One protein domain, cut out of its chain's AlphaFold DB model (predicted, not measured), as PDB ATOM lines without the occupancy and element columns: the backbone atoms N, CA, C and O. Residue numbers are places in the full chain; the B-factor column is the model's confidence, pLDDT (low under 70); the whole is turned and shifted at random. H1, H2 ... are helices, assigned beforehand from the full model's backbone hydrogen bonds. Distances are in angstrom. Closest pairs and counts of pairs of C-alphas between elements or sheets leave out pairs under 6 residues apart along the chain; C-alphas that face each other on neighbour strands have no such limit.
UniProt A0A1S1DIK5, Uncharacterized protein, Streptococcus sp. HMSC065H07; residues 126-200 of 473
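Overview. This is residues 126 to 200 of the 473 residues of an uncharacterized protein of Streptococcus sp. HMSC065H07 (UniProt A0A1S1DIK5). Picture a thin slab of four helices, in which H1 and H2 pack on different sides of H3, the three running nearly along one another, while H1 and H2 do not reach each other. H2 and H3 form a hairpin, and H4 folds back past the last residue of H3 and beside the first turn of H2; residues 161 to 168, in and beside the bend between H2 and H3, stick out. The printed part has 75 residues, with four named helices in the order H1, H2, H3, H4 and no named strand; the class is all helix. The whole is compact, with a radius of gyration of the C-alphas of 12.7 A, and its outline is flat, spanning 37 by 28 by 14 A.

Along the chain. Find C-alpha 126 at (197.509, 109.511, 123.000); from there H1 runs through residues 126 to 141, 23.2 A from first to last C-alpha. Go on to C-alpha 149 at (197.261, 101.082, 108.686), where H2 begins; it holds residues 149 to 160 and is 15.9 A long. H3 follows with residues 167 to 181, 21.2 A long. H4 holds residues 185 to 194, 14.4 A long, and ends at C-alpha 194 at (202.726, 90.737, 106.390).

Arrangement. Begin with H1, which touches H3: look at the C-alphas of Ser 129 and Val 173, the closest pair, 5.8 A apart. H1 and H3 run the same way at a shallow tilt of 25 degrees. H1 is apart from H2 and from H4. H3 is the hub, touching the three other helices. H2 and H3 are a helical hairpin, running opposite ways at a shallow tilt of 19 degrees; H2 touches H3 with residues 149 to 153 alone, and the closest C-alphas, of Leu 149 and Ile 177, are 6.4 A apart. H2 and H4 only just touch, with 3 pairs of C-alphas within 8 A, and H2 does so with residue 150 alone; the closest are those of Asn 150 and Phe 191, 6.0 A. Their shallow tilt of 34.6 degrees, the same way, is only just short of steep. H3 and H4 touch only at the corner by their link, and only just, with 3 pairs within 8 A; the closest C-alphas, of Ile 181 and Ser 187, are 5.6 A apart. In H1, H2, H3 and H4 every O i to N i+4 pair is within hydrogen-bond range.

Size, cuts and confidence. The two C-alphas farthest apart are those of Leu 141 and Asp 163, 37.5 A. The printed part has no cut and no long link: H3 to H4 is tight, and H1 to H2 and H2 to H3 are short. Read the B-factor column for a mean pLDDT of the printed part of 80.6; residues 142 to 146, residue 163 and residues 195 to 199 are under 70.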
ATOM      1  N   LEU A 126     198.690 108.659 122.884       85.69
ATOM      2  CA  LEU A 126     197.509 109.511 123.000       85.69
ATOM      3  C   LEU A 126     197.227 110.240 121.684       85.69
ATOM      4  O   LEU A 126     196.072 110.379 121.284       85.69
ATOM      5  N   GLU A 127     198.276 110.710 121.013       88.50
ATOM      6  CA  GLU A 127     198.161 111.380 119.720       88.50
ATOM      7  C   GLU A 127     197.688 110.427 118.627       88.50
ATOM      8  O   GLU A 127     196.697 110.737 117.963       88.50
ATOM      9  N   ILE A 128     198.311 109.249 118.491       91.06
ATOM     10  CA  ILE A 128     197.877 108.273 117.483       91.06
ATOM     11  C   ILE A 128     196.470 107.750 117.779       91.06
ATOM     12  O   ILE A 128     195.657 107.661 116.867       91.06
ATOM     13  N   SER A 129     196.117 107.523 119.049       90.50
ATOM     14  CA  SER A 129     194.762 107.111 119.440       90.50
ATOM     15  C   SER A 129     193.708 108.139 119.009       90.50
ATOM     16  O   SER A 129     192.691 107.762 118.433       90.50
ATOM     17  N   ARG A 130     193.976 109.445 119.172       89.38
ATOM     18  CA  ARG A 130     193.076 110.514 118.698       89.38
ATOM     19  C   ARG A 130     192.949 110.561 117.176       89.38
ATOM     20  O   ARG A 130     191.877 110.889 116.672       89.38
ATOM     21  N   ILE A 131     194.038 110.298 116.454       90.94
ATOM     22  CA  ILE A 131     194.028 110.229 114.987       90.94
ATOM     23  C   ILE A 131     193.155 109.051 114.539       90.94
ATOM     24  O   ILE A 131     192.290 109.233 113.686       90.94
ATOM     25  N   LEU A 132     193.317 107.882 115.168       91.44
ATOM     26  CA  LEU A 132     192.520 106.684 114.892       91.44
ATOM     27  C   LEU A 132     191.032 106.880 115.229       91.44
ATOM     28  O   LEU A 132     190.184 106.481 114.439       91.44
ATOM     29  N   ASP A 133     190.702 107.563 116.331       90.00
ATOM     30  CA  ASP A 133     189.307 107.884 116.688       90.00
ATOM     31  C   ASP A 133     188.636 108.759 115.622       90.00
ATOM     32  O   ASP A 133     187.497 108.522 115.218       90.00
ATOM     33  N   LYS A 134     189.352 109.777 115.126       87.38
ATOM     34  CA  LYS A 134     188.858 110.614 114.026       87.38
ATOM     35  C   LYS A 134     188.706 109.805 112.743       87.38
ATOM     36  O   LYS A 134     187.705 109.969 112.050       87.38
ATOM     37  N   LEU A 135     189.665 108.932 112.440       87.19
ATOM     38  CA  LEU A 135     189.608 108.062 111.271       87.19
ATOM     39  C   LEU A 135     188.387 107.137 111.310       87.19
ATOM     40  O   LEU A 135     187.698 107.009 110.304       87.19
ATOM     41  N   GLU A 136     188.079 106.542 112.464       86.06
ATOM     42  CA  GLU A 136     186.903 105.683 112.636       86.06
ATOM     43  C   GLU A 136     185.598 106.451 112.370       86.06
ATOM     44  O   GLU A 136     184.712 105.964 111.663       86.06
ATOM     45  N   VAL A 137     185.485 107.678 112.894       84.88
ATOM     46  CA  VAL A 137     184.326 108.549 112.641       84.88
ATOM     47  C   VAL A 137     184.196 108.862 111.155       84.88
ATOM     48  O   VAL A 137     183.087 108.803 110.624       84.88
ATOM     49  N   ILE A 138     185.299 109.183 110.473       80.44
ATOM     50  CA  ILE A 138     185.213 109.519 109.053       80.44
ATOM     51  C   ILE A 138     184.901 108.278 108.217       80.44
ATOM     52  O   ILE A 138     184.020 108.372 107.371       80.44
ATOM     53  N   ARG A 139     185.495 107.113 108.503       78.00
ATOM     54  CA  ARG A 139     185.162 105.853 107.813       78.00
ATOM     55  C   ARG A 139     183.680 105.497 107.914       78.00
ATOM     56  O   ARG A 139     183.092 105.058 106.938       78.00
ATOM     57  N   LYS A 140     183.029 105.763 109.053       77.88
ATOM     58  CA  LYS A 140     181.566 105.589 109.189       77.88
ATOM     59  C   LYS A 140     180.755 106.514 108.272       77.88
ATOM     60  O   LYS A 140     179.615 106.197 107.939       77.88
ATOM     61  N   LEU A 141     181.303 107.671 107.904       71.06
ATOM     62  CA  LEU A 141     180.650 108.680 107.065       71.06
ATOM     63  C   LEU A 141     181.027 108.564 105.583       71.06
ATOM     64  O   LEU A 141     180.280 109.054 104.727       71.06
ATOM     65  N   ASP A 142     182.202 108.015 105.300       66.81
ATOM     66  CA  ASP A 142     182.851 107.986 103.998       66.81
ATOM     67  C   ASP A 142     183.982 106.940 103.988       66.81
ATOM     68  O   ASP A 142     184.974 107.075 104.706       66.81
ATOM     69  N   ASN A 143     183.832 105.897 103.170       64.38
ATOM     70  CA  ASN A 143     184.764 104.768 103.131       64.38
ATOM     71  C   ASN A 143     186.070 105.070 102.374       64.38
ATOM     72  O   ASN A 143     186.978 104.251 102.426       64.38
ATOM     73  N   GLU A 144     186.197 106.211 101.691       64.75
ATOM     74  CA  GLU A 144     187.312 106.475 100.764       64.75
ATOM     75  C   GLU A 144     188.615 106.959 101.431       64.75
ATOM     76  O   GLU A 144     189.541 107.379 100.740       64.75
ATOM     77  N   ILE A 145     188.723 106.967 102.767       67.50
ATOM     78  CA  ILE A 145     190.017 107.279 103.393       67.50
ATOM     79  C   ILE A 145     190.923 106.053 103.380       67.50
ATOM     80  O   ILE A 145     190.764 105.132 104.190       67.50
ATOM     81  N   GLU A 146     191.963 106.154 102.563       66.25
ATOM     82  CA  GLU A 146     193.119 105.270 102.582       66.25
ATOM     83  C   GLU A 146     194.213 105.864 103.477       66.25
ATOM     84  O   GLU A 146     194.909 106.821 103.136       66.25
ATOM     85  N   LEU A 147     194.346 105.298 104.674       78.19
ATOM     86  CA  LEU A 147     195.555 105.402 105.482       78.19
ATOM     87  C   LEU A 147     196.183 104.016 105.516       78.19
ATOM     88  O   LEU A 147     195.478 103.038 105.765       78.19
ATOM     89  N   ASP A 148     197.496 103.941 105.304       82.69
ATOM     90  CA  ASP A 148     198.234 102.679 105.353       82.69
ATOM     91  C   ASP A 148     198.411 102.208 106.807       82.69
ATOM     92  O   ASP A 148     199.443 102.390 107.461       82.69
ATOM     93  N   LEU A 149     197.332 101.631 107.337       87.50
ATOM     94  CA  LEU A 149     197.261 101.082 108.686       87.50
ATOM     95  C   LEU A 149     198.136  99.834 108.845       87.50
ATOM     96  O   LEU A 149     198.595  99.554 109.952       87.50
ATOM     97  N   ASN A 150     198.397  99.117 107.750       86.25
ATOM     98  CA  ASN A 150     199.274  97.954 107.727       86.25
ATOM     99  C   ASN A 150     200.722  98.358 108.021       86.25
ATOM    100  O   ASN A 150     201.331  97.844 108.962       86.25
ATOM    101  N   SER A 151     201.246  99.345 107.292       86.12
ATOM    102  CA  SER A 151     202.583  99.887 107.556       86.12
ATOM    103  C   SER A 151     202.684 100.531 108.937       86.12
ATOM    104  O   SER A 151     203.697 100.362 109.617       86.12
ATOM    105  N   LEU A 152     201.630 101.219 109.400       89.38
ATOM    106  CA  LEU A 152     201.576 101.762 110.761       89.38
ATOM    107  C   LEU A 152     201.709 100.663 111.820       89.38
ATOM    108  O   LEU A 152     202.461 100.829 112.782       89.38
ATOM    109  N   PHE A 153     200.981  99.556 111.657       89.12
ATOM    110  CA  PHE A 153     201.048  98.435 112.583       89.12
ATOM    111  C   PHE A 153     202.466  97.866 112.642       89.12
ATOM    112  O   PHE A 153     203.039  97.784 113.725       89.12
ATOM    113  N   VAL A 154     203.071  97.560 111.489       86.06
ATOM    114  CA  VAL A 154     204.449  97.038 111.410       86.06
ATOM    115  C   VAL A 154     205.449  98.000 112.058       86.06
ATOM    116  O   VAL A 154     206.285  97.582 112.859       86.06
ATOM    117  N   PHE A 155     205.335  99.297 111.766       86.25
ATOM    118  CA  PHE A 155     206.181 100.331 112.359       86.25
ATOM    119  C   PHE A 155     206.079 100.356 113.893       86.25
ATOM    120  O   PHE A 155     207.099 100.371 114.588       86.25
ATOM    121  N   LEU A 156     204.856 100.323 114.429       88.62
ATOM    122  CA  LEU A 156     204.626 100.295 115.871       88.62
ATOM    123  C   LEU A 156     205.180  99.023 116.503       88.62
ATOM    124  O   LEU A 156     205.819  99.115 117.547       88.62
ATOM    125  N   GLN A 157     204.994  97.861 115.875       87.38
ATOM    126  CA  GLN A 157     205.551  96.607 116.378       87.38
ATOM    127  C   GLN A 157     207.079  96.673 116.482       87.38
ATOM    128  O   GLN A 157     207.623  96.243 117.493       87.38
ATOM    129  N   GLY A 158     207.769  97.298 115.523       83.56
ATOM    130  CA  GLY A 158     209.216  97.527 115.614       83.56
ATOM    131  C   GLY A 158     209.620  98.428 116.791       83.56
ATOM    132  O   GLY A 158     210.570  98.124 117.510       83.56
ATOM    133  N   LYS A 159     208.886  99.522 117.036       83.56
ATOM    134  CA  LYS A 159     209.191 100.475 118.122       83.56
ATOM    135  C   LYS A 159     208.807  99.967 119.516       83.56
ATOM    136  O   LYS A 159     209.501 100.255 120.486       83.56
ATOM    137  N   LEU A 160     207.720  99.208 119.625       85.81
ATOM    138  CA  LEU A 160     207.183  98.691 120.886       85.81
ATOM    139  C   LEU A 160     207.972  97.508 121.457       85.81
ATOM    140  O   LEU A 160     207.706  97.080 122.573       85.81
ATOM    141  N   GLN A 161     208.950  96.977 120.729       78.69
ATOM    142  CA  GLN A 161     209.847  95.953 121.267       78.69
ATOM    143  C   GLN A 161     210.804  96.489 122.344       78.69
ATOM    144  O   GLN A 161     211.424  95.681 123.036       78.69
ATOM    145  N   GLN A 162     210.926  97.816 122.469       70.06
ATOM    146  CA  GLN A 162     211.683  98.509 123.515       70.06
ATOM    147  C   GLN A 162     210.869  98.605 124.816       70.06
ATOM    148  O   GLN A 162     209.682  98.282 124.848       70.06
ATOM    149  N   ASP A 163     211.491  99.046 125.907       67.44
ATOM    150  CA  ASP A 163     210.812  99.161 127.199       67.44
ATOM    151  C   ASP A 163     209.883 100.392 127.200       67.44
ATOM    152  O   ASP A 163     210.326 101.537 127.309       67.44
ATOM    153  N   VAL A 164     208.579 100.175 126.996       71.19
ATOM    154  CA  VAL A 164     207.599 101.255 126.786       71.19
ATOM    155  C   VAL A 164     206.609 101.353 127.948       71.19
ATOM    156  O   VAL A 164     206.025 100.370 128.396       71.19
ATOM    157  N   LYS A 165     206.368 102.582 128.420       70.38
ATOM    158  CA  LYS A 165     205.342 102.890 129.434       70.38
ATOM    159  C   LYS A 165     203.930 102.861 128.826       70.38
ATOM    160  O   LYS A 165     203.754 103.100 127.637       70.38
ATOM    161  N   ALA A 166     202.908 102.703 129.671       76.94
ATOM    162  CA  ALA A 166     201.486 102.706 129.281       76.94
ATOM    163  C   ALA A 166     201.067 101.515 128.394       76.94
ATOM    164  O   ALA A 166     200.394 101.663 127.376       76.94
ATOM    165  N   GLU A 167     201.424 100.312 128.833       77.62
ATOM    166  CA  GLU A 167     201.192  99.039 128.140       77.62
ATOM    167  C   GLU A 167     199.745  98.825 127.687       77.62
ATOM    168  O   GLU A 167     199.476  98.481 126.537       77.62
ATOM    169  N   LYS A 168     198.789  99.078 128.589       81.69
ATOM    170  CA  LYS A 168     197.357  98.943 128.309       81.69
ATOM    171  C   LYS A 168     196.897  99.895 127.207       81.69
ATOM    172  O   LYS A 168     196.081  99.518 126.374       81.69
ATOM    173  N   SER A 169     197.442 101.106 127.178       86.12
ATOM    174  CA  SER A 169     197.118 102.096 126.155       86.12
ATOM    175  C   SER A 169     197.667 101.696 124.787       86.12
ATOM    176  O   SER A 169     196.981 101.867 123.783       86.12
ATOM    177  N   TRP A 170     198.864 101.109 124.735       88.69
ATOM    178  CA  TRP A 170     199.401 100.552 123.492       88.69
ATOM    179  C   TRP A 170     198.623  99.324 123.015       88.69
ATOM    180  O   TRP A 170     198.368  99.220 121.816       88.69
ATOM    181  N   ARG A 171     198.137  98.476 123.937       88.44
ATOM    182  CA  ARG A 171     197.169  97.411 123.615       88.44
ATOM    183  C   ARG A 171     195.917  97.964 122.946       88.44
ATOM    184  O   ARG A 171     195.542  97.494 121.878       88.44
ATOM    185  N   GLU A 172     195.321  99.010 123.513       88.50
ATOM    186  CA  GLU A 172     194.145  99.666 122.928       88.50
ATOM    187  C   GLU A 172     194.422 100.265 121.543       88.50
ATOM    188  O   GLU A 172     193.592 100.126 120.644       88.50
ATOM    189  N   VAL A 173     195.579 100.909 121.347       91.44
ATOM    190  CA  VAL A 173     195.987 101.450 120.040       91.44
ATOM    191  C   VAL A 173     196.108 100.334 119.004       91.44
ATOM    192  O   VAL A 173     195.512 100.445 117.934       91.44
ATOM    193  N   ASN A 174     196.812  99.244 119.323       91.69
ATOM    194  CA  ASN A 174     196.953  98.110 118.410       91.69
ATOM    195  C   ASN A 174     195.596  97.483 118.076       91.69
ATOM    196  O   ASN A 174     195.315  97.254 116.901       91.69
ATOM    197  N   SER A 175     194.712  97.292 119.061       90.12
ATOM    198  CA  SER A 175     193.360  96.786 118.801       90.12
ATOM    199  C   SER A 175     192.553  97.699 117.884       90.12
ATOM    200  O   SER A 175     191.863  97.208 116.994       90.12
ATOM    201  N   LYS A 176     192.646  99.026 118.050       90.88
ATOM    202  CA  LYS A 176     191.984  99.978 117.144       90.88
ATOM    203  C   LYS A 176     192.510  99.853 115.719       90.88
ATOM    204  O   LYS A 176     191.709  99.818 114.792       90.88
ATOM    205  N   ILE A 177     193.829  99.771 115.542       91.69
ATOM    206  CA  ILE A 177     194.448  99.623 114.217       91.69
ATOM    207  C   ILE A 177     193.971  98.331 113.552       91.69
ATOM    208  O   ILE A 177     193.465  98.380 112.436       91.69
ATOM    209  N   ILE A 178     194.063  97.198 114.253       89.06
ATOM    210  CA  ILE A 178     193.662  95.883 113.732       89.06
ATOM    211  C   ILE A 178     192.172  95.862 113.382       89.06
ATOM    212  O   ILE A 178     191.802  95.399 112.306       89.06
ATOM    213  N   ASN A 179     191.314  96.411 114.245       87.94
ATOM    214  CA  ASN A 179     189.885  96.501 113.962       87.94
ATOM    215  C   ASN A 179     189.610  97.409 112.766       87.94
ATOM    216  O   ASN A 179     188.766  97.089 111.946       87.94
ATOM    217  N   LEU A 180     190.322  98.524 112.604       86.94
ATOM    218  CA  LEU A 180     190.171  99.361 111.415       86.94
ATOM    219  C   LEU A 180     190.637  98.634 110.142       86.94
ATOM    220  O   LEU A 180     189.986  98.774 109.110       86.94
ATOM    221  N   ILE A 181     191.707  97.841 110.200       86.62
ATOM    222  CA  ILE A 181     192.159  96.996 109.082       86.62
ATOM    223  C   ILE A 181     191.079  95.972 108.712       86.62
ATOM    224  O   ILE A 181     190.754  95.841 107.539       86.62
ATOM    225  N   SER A 182     190.452  95.327 109.703       82.50
ATOM    226  CA  SER A 182     189.470  94.255 109.476       82.50
ATOM    227  C   SER A 182     188.169  94.694 108.794       82.50
ATOM    228  O   SER A 182     187.345  93.851 108.452       82.50
ATOM    229  N   HIS A 183     187.927  96.001 108.658       78.00
ATOM    230  CA  HIS A 183     186.764  96.526 107.932       78.00
ATOM    231  C   HIS A 183     186.985  96.584 106.416       78.00
ATOM    232  O   HIS A 183     186.026  96.832 105.686       78.00
ATOM    233  N   ASP A 184     188.223  96.388 105.960       77.06
ATOM    234  CA  ASP A 184     188.607  96.433 104.558       77.06
ATOM    235  C   ASP A 184     189.242  95.100 104.141       77.06
ATOM    236  O   ASP A 184     190.223  94.649 104.736       77.06
ATOM    237  N   GLU A 185     188.651  94.442 103.144       79.62
ATOM    238  CA  GLU A 185     189.043  93.091 102.718       79.62
ATOM    239  C   GLU A 185     190.458  93.082 102.128       79.62
ATOM    240  O   GLU A 185     191.262  92.216 102.472       79.62
ATOM    241  N   GLU A 186     190.802  94.098 101.333       79.38
ATOM    242  CA  GLU A 186     192.135  94.251 100.743       79.38
ATOM    243  C   GLU A 186     193.200  94.493 101.824       79.38
ATOM    244  O   GLU A 186     194.217  93.793 101.876       79.38
ATOM    245  N   SER A 187     192.945  95.422 102.754       79.38
ATOM    246  CA  SER A 187     193.832  95.662 103.898       79.38
ATOM    247  C   SER A 187     193.993  94.421 104.771       79.38
ATOM    248  O   SER A 187     195.088  94.184 105.281       79.38
ATOM    249  N   THR A 188     192.930  93.635 104.942       81.31
ATOM    250  CA  THR A 188     192.938  92.384 105.711       81.31
ATOM    251  C   THR A 188     193.809  91.326 105.038       81.31
ATOM    252  O   THR A 188     194.648  90.705 105.692       81.31
ATOM    253  N   GLU A 189     193.670  91.146 103.725       80.62
ATOM    254  CA  GLU A 189     194.508  90.222 102.960       80.62
ATOM    255  C   GLU A 189     195.987  90.631 103.020       80.62
ATOM    256  O   GLU A 189     196.869  89.791 103.227       80.62
ATOM    257  N   LEU A 190     196.270  91.932 102.896       79.69
ATOM    258  CA  LEU A 190     197.623  92.467 103.021       79.69
ATOM    259  C   LEU A 190     198.192  92.247 104.431       79.69
ATOM    260  O   LEU A 190     199.341  91.827 104.564       79.69
ATOM    261  N   PHE A 191     197.388  92.461 105.474       80.94
ATOM    262  CA  PHE A 191     197.780  92.216 106.862       80.94
ATOM    263  C   PHE A 191     198.216  90.763 107.078       80.94
ATOM    264  O   PHE A 191     199.289  90.506 107.630       80.94
ATOM    265  N   TYR A 192     197.430  89.804 106.583       77.44
ATOM    266  CA  TYR A 192     197.775  88.386 106.679       77.44
ATOM    267  C   TYR A 192     199.059  88.036 105.917       77.44
ATOM    268  O   TYR A 192     199.834  87.210 106.390       77.44
ATOM    269  N   LYS A 193     199.341  88.698 104.788       76.19
ATOM    270  CA  LYS A 193     200.603  88.525 104.044       76.19
ATOM    271  C   LYS A 193     201.822  89.105 104.767       76.19
ATOM    272  O   LYS A 193     202.936  88.639 104.533       76.19
ATOM    273  N   LEU A 194     201.638  90.102 105.634       71.94
ATOM    274  CA  LEU A 194     202.726  90.737 106.390       71.94
ATOM    275  C   LEU A 194     203.153  89.914 107.609       71.94
ATOM    276  O   LEU A 194     204.335  89.899 107.956       71.94
ATOM    277  N   PHE A 195     202.223  89.205 108.243       64.12
ATOM    278  CA  PHE A 195     202.465  88.422 109.457       64.12
ATOM    279  C   PHE A 195     203.553  87.322 109.357       64.12
ATOM    280  O   PHE A 195     204.325  87.193 110.303       64.12
ATOM    281  N   PRO A 196     203.711  86.583 108.236       57.97
ATOM    282  CA  PRO A 196     204.785  85.594 108.078       57.97
ATOM    283  C   PRO A 196     206.169  86.198 107.772       57.97
ATOM    284  O   PRO A 196     207.132  85.468 107.524       57.97
ATOM    285  N   SER A 197     206.316  87.526 107.763       60.41
ATOM    286  CA  SER A 197     207.619  88.167 107.564       60.41
ATOM    287  C   SER A 197     208.509  88.036 108.810       60.41
ATOM    288  O   SER A 197     208.038  88.133 109.943       60.41
ATOM    289  N   LYS A 198     209.834  87.901 108.624       58.72
ATOM    290  CA  LYS A 198     210.821  87.895 109.732       58.72
ATOM    291  C   LYS A 198     210.696  89.106 110.671       58.72
ATOM    292  O   LYS A 198     211.159  89.042 111.803       58.72
ATOM    293  N   SER A 199     210.082  90.192 110.207       58.94
ATOM    294  CA  SER A 199     209.811  91.417 110.964       58.94
ATOM    295  C   SER A 199     208.737  91.289 112.052       58.94
ATOM    296  O   SER A 199     208.682  92.162 112.913       58.94
ATOM    297  N   LEU A 200     207.895  90.247 112.035       70.81
ATOM    298  CA  LEU A 200     206.769  90.077 112.972       70.81
ATOM    299  C   LEU A 200     206.823  88.765 113.777       70.81
ATOM    300  O   LEU A 200     205.823  88.343 114.351       70.81
TER     301      LEU A 200